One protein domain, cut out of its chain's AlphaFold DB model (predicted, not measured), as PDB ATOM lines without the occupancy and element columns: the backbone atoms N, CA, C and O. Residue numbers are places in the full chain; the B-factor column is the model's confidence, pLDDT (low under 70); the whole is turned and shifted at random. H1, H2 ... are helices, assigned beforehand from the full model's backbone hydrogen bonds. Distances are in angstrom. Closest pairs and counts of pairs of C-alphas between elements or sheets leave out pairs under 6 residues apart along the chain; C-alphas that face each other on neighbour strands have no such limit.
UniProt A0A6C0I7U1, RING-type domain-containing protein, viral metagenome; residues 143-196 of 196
ATOM      1  N   CYS A 143     280.086 151.295 363.352       89.38
ATOM      2  CA  CYS A 143     278.714 151.207 363.849       89.38
ATOM      3  C   CYS A 143     277.765 152.105 363.051       89.38
ATOM      4  O   CYS A 143     276.713 151.633 362.626       89.38
ATOM      5  N   LYS A 144     278.147 153.359 362.766       86.88
ATOM      6  CA  LYS A 144     277.339 154.262 361.928       86.88
ATOM      7  C   LYS A 144     277.110 153.691 360.530       86.88
ATOM      8  O   LYS A 144     275.969 153.600 360.084       86.88
ATOM      9  N   LYS A 145     278.177 153.238 359.863       87.62
ATOM     10  CA  LYS A 145     278.081 152.617 358.532       87.62
ATOM     11  C   LYS A 145     277.182 151.379 358.553       87.62
ATOM     12  O   LYS A 145     276.365 151.195 357.649       87.62
ATOM     13  N   HIS A 146     277.325 150.540 359.577       91.25
ATOM     14  CA  HIS A 146     276.488 149.359 359.755       91.25
ATOM     15  C   HIS A 146     275.014 149.733 359.957       91.25
ATOM     16  O   HIS A 146     274.176 149.217 359.228       91.25
ATOM     17  N   ALA A 147     274.703 150.681 360.845       89.44
ATOM     18  CA  ALA A 147     273.338 151.149 361.091       89.44
ATOM     19  C   ALA A 147     272.666 151.683 359.816       89.44
ATOM     20  O   ALA A 147     271.548 151.283 359.502       89.44
ATOM     21  N   VAL A 148     273.370 152.507 359.030       87.75
ATOM     22  CA  VAL A 148     272.865 152.999 357.736       87.75
ATOM     23  C   VAL A 148     272.609 151.843 356.766       87.75
ATOM     24  O   VAL A 148     271.596 151.824 356.071       87.75
ATOM     25  N   THR A 149     273.512 150.860 356.716       89.50
ATOM     26  CA  THR A 149     273.382 149.700 355.819       89.50
ATOM     27  C   THR A 149     272.194 148.827 356.211       89.50
ATOM     28  O   THR A 149     271.421 148.418 355.349       89.50
ATOM     29  N   THR A 150     272.035 148.552 357.503       91.81
ATOM     30  CA  THR A 150     270.924 147.768 358.046       91.81
ATOM     31  C   THR A 150     269.599 148.483 357.820       91.81
ATOM     32  O   THR A 150     268.679 147.870 357.294       91.81
ATOM     33  N   MET A 151     269.524 149.791 358.087       89.69
ATOM     34  CA  MET A 151     268.333 150.598 357.807       89.69
ATOM     35  C   MET A 151     267.929 150.517 356.329       89.69
ATOM     36  O   MET A 151     266.772 150.237 356.028       89.69
ATOM     37  N   LYS A 152     268.890 150.664 355.404       86.38
ATOM     38  CA  LYS A 152     268.624 150.524 353.963       86.38
ATOM     39  C   LYS A 152     268.083 149.137 353.611       86.38
ATOM     40  O   LYS A 152     267.110 149.044 352.874       86.38
ATOM     41  N   LYS A 153     268.679 148.070 354.157       88.25
ATOM     42  CA  LYS A 153     268.217 146.689 353.937       88.25
ATOM     43  C   LYS A 153     266.792 146.471 354.444       88.25
ATOM     44  O   LYS A 153     265.990 145.883 353.726       88.25
ATOM     45  N   GLU A 154     266.473 146.943 355.647       90.06
ATOM     46  CA  GLU A 154     265.131 146.807 356.225       90.06
ATOM     47  C   GLU A 154     264.087 147.610 355.440       90.06
ATOM     48  O   GLU A 154     263.016 147.092 355.135       90.06
ATOM     49  N   ALA A 155     264.422 148.822 354.993       86.69
ATOM     50  CA  ALA A 155     263.545 149.607 354.127       86.69
ATOM     51  C   ALA A 155     263.310 148.943 352.754       86.69
ATOM     52  O   ALA A 155     262.196 148.991 352.243       86.69
ATOM     53  N   THR A 156     264.310 148.268 352.171       84.44
ATOM     54  CA  THR A 156     264.109 147.468 350.949       84.44
ATOM     55  C   THR A 156     263.202 146.258 351.194       84.44
ATOM     56  O   THR A 156     262.343 145.973 350.364       84.44
ATOM     57  N   LYS A 157     263.349 145.561 352.331       88.69
ATOM     58  CA  LYS A 157     262.477 144.432 352.701       88.69
ATOM     59  C   LYS A 157     261.029 144.856 352.957       88.69
ATOM     60  O   LYS A 157     260.121 144.094 352.647       88.69
ATOM     61  N   ALA A 158     260.811 146.052 353.504       87.31
ATOM     62  CA  ALA A 158     259.485 146.568 353.848       87.31
ATOM     63  C   ALA A 158     258.595 146.889 352.627       87.31
ATOM     64  O   ALA A 158     257.400 147.130 352.790       87.31
ATOM     65  N   GLY A 159     259.147 146.885 351.408       86.25
ATOM     66  CA  GLY A 159     258.394 147.027 350.160       86.25
ATOM     67  C   GLY A 159     258.778 148.253 349.326       86.25
ATOM     68  O   GLY A 159     259.599 149.086 349.715       86.25
ATOM     69  N   SER A 160     258.170 148.365 348.141       78.31
ATOM     70  CA  SER A 160     258.569 149.320 347.094       78.31
ATOM     71  C   SER A 160     258.459 150.791 347.513       78.31
ATOM     72  O   SER A 160     259.323 151.589 347.155       78.31
ATOM     73  N   ILE A 161     257.451 151.149 348.315       80.81
ATOM     74  CA  ILE A 161     257.231 152.524 348.797       80.81
ATOM     75  C   ILE A 161     258.351 152.960 349.756       80.81
ATOM     76  O   ILE A 161     258.871 154.070 349.643       80.81
ATOM     77  N   TYR A 162     258.786 152.075 350.658       79.81
ATOM     78  CA  TYR A 162     259.872 152.354 351.606       79.81
ATOM     79  C   TYR A 162     261.241 152.388 350.914       79.81
ATOM     80  O   TYR A 162     262.072 153.244 351.222       79.81
ATOM     81  N   GLY A 163     261.451 151.526 349.915       75.12
ATOM     82  CA  GLY A 163     262.609 151.600 349.025       75.12
ATOM     83  C   GLY A 163     262.670 152.918 348.241       75.12
ATOM     84  O   GLY A 163     263.732 153.533 348.167       75.12
ATOM     85  N   ALA A 164     261.537 153.403 347.720       77.69
ATOM     86  CA  ALA A 164     261.447 154.693 347.032       77.69
ATOM     87  C   ALA A 164     261.718 155.884 347.974       77.69
ATOM     88  O   ALA A 164     262.376 156.850 347.580       77.69
ATOM     89  N   ALA A 165     261.287 155.802 349.238       79.69
ATOM     90  CA  ALA A 165     261.566 156.823 350.249       79.69
ATOM     91  C   ALA A 165     263.075 156.986 350.536       79.69
ATOM     92  O   ALA A 165     263.537 158.106 350.764       79.69
ATOM     93  N   LEU A 166     263.873 155.912 350.442       77.19
ATOM     94  CA  LEU A 166     265.338 155.992 350.571       77.19
ATOM     95  C   LEU A 166     265.995 156.882 349.505       77.19
ATOM     96  O   LEU A 166     267.011 157.511 349.793       77.19
ATOM     97  N   PHE A 167     265.435 156.956 348.292       70.31
ATOM     98  CA  PHE A 167     265.980 157.807 347.228       70.31
ATOM     99  C   PHE A 167     265.787 159.295 347.526       70.31
ATOM    100  O   PHE A 167     266.669 160.090 347.214       70.31
ATOM    101  N   ARG A 168     264.684 159.660 348.192       70.19
ATOM    102  CA  ARG A 168     264.423 161.032 348.662       70.19
ATOM    103  C   ARG A 168     265.255 161.400 349.890       70.19
ATOM    104  O   ARG A 168     265.585 162.560 350.093       70.19
ATOM    105  N   LEU A 169     265.639 160.412 350.697       64.75
ATOM    106  CA  LEU A 169     266.464 160.612 351.889       64.75
ATOM    107  C   LEU A 169     267.915 161.023 351.577       64.75
ATOM    108  O   LEU A 169     268.558 161.636 352.431       64.75
ATOM    109  N   ASN A 170     268.433 160.748 350.372       60.06
ATOM    110  CA  ASN A 170     269.740 161.266 349.942       60.06
ATOM    111  C   ASN A 170     269.778 162.805 349.937       60.06
ATOM    112  O   ASN A 170     270.812 163.377 350.285       60.06
ATOM    113  N   ASP A 171     268.649 163.465 349.661       60.78
ATOM    114  CA  ASP A 171     268.527 164.928 349.703       60.78
ATOM    115  C   ASP A 171     268.556 165.474 351.147       60.78
ATOM    116  O   ASP A 171     268.830 166.650 351.376       60.78
ATOM    117  N   TRP A 172     268.282 164.628 352.148       59.94
ATOM    118  CA  TRP A 172     268.082 165.030 353.550       59.94
ATOM    119  C   TRP A 172     269.295 164.791 354.454       59.94
ATOM    120  O   TRP A 172     269.215 165.030 355.659       59.94
ATOM    121  N   ASN A 173     270.428 164.357 353.892       72.81
ATOM    122  CA  ASN A 173     271.615 163.942 354.643       72.81
ATOM    123  C   ASN A 173     271.257 162.858 355.682       72.81
ATOM    124  O   ASN A 173     271.059 163.129 356.868       72.81
ATOM    125  N   ILE A 174     271.185 161.611 355.206       75.12
ATOM    126  CA  ILE A 174     270.801 160.414 355.977       75.12
ATOM    127  C   ILE A 174     271.521 160.327 357.322       75.12
ATOM    128  O   ILE A 174     270.889 159.996 358.320       75.12
ATOM    129  N   ASP A 175     272.812 160.657 357.372       72.62
ATOM    130  CA  ASP A 175     273.582 160.630 358.616       72.62
ATOM    131  C   ASP A 175     273.045 161.648 359.626       72.62
ATOM    132  O   ASP A 175     272.873 161.340 360.806       72.62
ATOM    133  N   ARG A 176     272.738 162.867 359.175       76.00
ATOM    134  CA  ARG A 176     272.170 163.895 360.045       76.00
ATOM    135  C   ARG A 176     270.787 163.495 360.539       76.00
ATOM    136  O   ARG A 176     270.529 163.659 361.723       76.00
ATOM    137  N   TRP A 177     269.925 162.968 359.674       81.25
ATOM    138  CA  TRP A 177     268.579 162.536 360.056       81.25
ATOM    139  C   TRP A 177     268.617 161.355 361.036       81.25
ATOM    140  O   TRP A 177     268.103 161.467 362.150       81.25
ATOM    141  N   LEU A 178     269.316 160.276 360.669       82.31
ATOM    142  CA  LEU A 178     269.372 159.021 361.424       82.31
ATOM    143  C   LEU A 178     270.055 159.181 362.788       82.31
ATOM    144  O   LEU A 178     269.689 158.511 363.750       82.31
ATOM    145  N   PHE A 179     271.042 160.076 362.888       83.00
ATOM    146  CA  PHE A 179     271.809 160.287 364.117       83.00
ATOM    147  C   PHE A 179     271.474 161.607 364.831       83.00
ATOM    148  O   PHE A 179     272.120 161.923 365.832       83.00
ATOM    149  N   SER A 180     270.471 162.371 364.373       74.19
ATOM    150  CA  SER A 180     270.089 163.689 364.926       74.19
ATOM    151  C   SER A 180     269.836 163.674 366.440       74.19
ATOM    152  O   SER A 180     270.254 164.602 367.129       74.19
ATOM    153  N   GLY A 181     269.229 162.606 366.970       64.75
ATOM    154  CA  GLY A 181     268.983 162.415 368.408       64.75
ATOM    155  C   GLY A 181     270.149 161.801 369.198       64.75
ATOM    156  O   GLY A 181     270.156 161.850 370.422       64.75
ATOM    157  N   ILE A 182     271.155 161.253 368.509       64.62
ATOM    158  CA  ILE A 182     272.357 160.639 369.111       64.62
ATOM    159  C   ILE A 182     273.500 161.674 369.203       64.62
ATOM    160  O   ILE A 182     274.486 161.506 369.926       64.62
ATOM    161  N   HIS A 183     273.367 162.803 368.504       53.31
ATOM    162  CA  HIS A 183     274.365 163.862 368.443       53.31
ATOM    163  C   HIS A 183     274.245 164.881 369.589       53.31
ATOM    164  O   HIS A 183     273.733 165.987 369.427       53.31
ATOM    165  N   ARG A 184     274.859 164.561 370.735       49.16
ATOM    166  CA  ARG A 184     275.401 165.576 371.667       49.16
ATOM    167  C   ARG A 184     276.888 165.441 371.973       49.16
ATOM    168  O   ARG A 184     277.419 166.221 372.754       49.16
ATOM    169  N   LEU A 185     277.607 164.547 371.303       47.56
ATOM    170  CA  LEU A 185     279.063 164.625 371.285       47.56
ATOM    171  C   LEU A 185     279.470 165.475 370.081       47.56
ATOM    172  O   LEU A 185     279.616 164.979 368.963       47.56
ATOM    173  N   LYS A 186     279.599 166.789 370.305       47.16
ATOM    174  CA  LYS A 186     280.336 167.688 369.407       47.16
ATOM    175  C   LYS A 186     281.801 167.229 369.400       47.16
ATOM    176  O   LYS A 186     282.630 167.771 370.119       47.16
ATOM    177  N   TYR A 187     282.117 166.202 368.613       50.22
ATOM    178  CA  TYR A 187     283.498 165.754 368.394       50.22
ATOM    179  C   TYR A 187     284.324 166.764 367.576       50.22
ATOM    180  O   TYR A 187     285.546 166.645 367.482       50.22
ATOM    181  N   ASP A 188     283.678 167.804 367.053       43.28
ATOM    182  CA  ASP A 188     284.281 168.788 366.168       43.28
ATOM    183  C   ASP A 188     284.517 170.118 366.880       43.28
ATOM    184  O   ASP A 188     283.657 170.993 366.932       43.28
ATOM    185  N   ALA A 189     285.711 170.227 367.461       43.97
ATOM    186  CA  ALA A 189     286.599 171.393 367.373       43.97
ATOM    187  C   ALA A 189     287.815 171.181 368.285       43.97
ATOM    188  O   ALA A 189     288.942 171.405 367.862       43.97
ATOM    189  N   TYR A 190     287.604 170.670 369.503       46.34
ATOM    190  CA  TYR A 190     288.647 170.615 370.536       46.34
ATOM    191  C   TYR A 190     289.553 169.370 370.485       46.34
ATOM    192  O   TYR A 190     290.716 169.458 370.875       46.34
ATOM    193  N   PHE A 191     289.056 168.231 369.984       45.09
ATOM    194  CA  PHE A 191     289.822 166.972 369.896       45.09
ATOM    195  C   PHE A 191     290.433 166.698 368.511       45.09
ATOM    196  O   PHE A 191     291.430 165.982 368.406       45.09
ATOM    197  N   MET A 192     289.840 167.243 367.445       42.06
ATOM    198  CA  MET A 192     290.212 166.947 366.051       42.06
ATOM    199  C   MET A 192     291.017 168.069 365.383       42.06
ATOM    200  O   MET A 192     291.842 167.778 364.519       42.06
ATOM    201  N   ARG A 193     290.855 169.337 365.793       42.38
ATOM    202  CA  ARG A 193     291.745 170.409 365.334       42.38
ATOM    203  C   ARG A 193     292.943 170.467 366.269       42.38
ATOM    204  O   ARG A 193     292.903 171.084 367.332       42.38
ATOM    205  N   GLY A 194     294.030 169.814 365.866       44.16
ATOM    206  CA  GLY A 194     295.343 170.297 366.270       44.16
ATOM    207  C   GLY A 194     295.400 171.764 365.866       44.16
ATOM    208  O   GLY A 194     295.311 172.056 364.678       44.16
ATOM    209  N   PHE A 195     295.422 172.668 366.848       40.03
ATOM    210  CA  PHE A 195     295.570 174.096 366.597       40.03
ATOM    211  C   PHE A 195     296.792 174.287 365.688       40.03
ATOM    212  O   PHE A 195     297.915 173.893 366.053       40.03
ATOM    213  N   GLY A 196     296.502 174.775 364.476       36.53
ATOM    214  CA  GLY A 196     297.483 175.364 363.574       36.53
ATOM    215  C   GLY A 196     298.220 176.487 364.277       36.53
ATOM    216  O   GLY A 196     297.597 177.140 365.147       36.53
TER     217      GLY A 196
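This is residues 143 to 196 of the 196 residues of the protein "RING-type domain-containing protein" of viral metagenome (UniProt A0A6C0I7U1). A helical hairpin, H1 and H2, splayed as a narrow V, is followed by the short helix H3 directly after the end of H2, and a long tail without a named element, residues 180 to 196, sticks out from this small body. The printed part has 54 residues with three named helices, H1, H2 and H3 in chain order, and no named strand; the class is all helix. The whole is only just loose, close to extended, with a radius of gyration of the C-alphas of 15.0 A. It spans 49 by 21 by 19 A, and the tail makes much of that length.

H1, residues 143 to 157, and H2, residues 160 to 172, form a helical hairpin across a tight link. They touch through residues 152 to 156 of H1 and 162 to 166 of H2; the closest C-alphas, of Thr 156 and Gly 163, are 4.8 A apart. They run opposite ways at a steep tilt of 36 degrees, only just beyond shallow. H3, residues 174 to 179, only just touches H1, with 3 pairs of C-alphas within 8 A, and of H1 with residue 148 alone; the closest C-alphas, of Val 148 and Asp 175, are 7.7 A apart. H2 and H3 meet only through their tight link. Every O i to N i+4 pair is within hydrogen-bond range in H1 and H3; in H2 4 of 9 are, beside 9 of 10 O i to N i+3 pairs.

H1 begins at C-alpha 143 (278.714, 151.207, 363.849) and is 20.8 A long. H2 is 19.5 A long and ends at C-alpha 172 (268.082, 165.030, 353.550). H3 is 8.2 A long and ends at C-alpha 179 (271.809, 160.287, 364.117).

The two C-alphas farthest apart, of Gly 159 and Gly 196, are 50.1 A apart. Without residues 180 to 196, which stand free, the body spans 25 by 20 by 9 A. The printed part has no cut and ends at the chain's last residue. Mean pLDDT of the printed part is 70.6, and residues 169 to 172 and 181 to 196 are under 70.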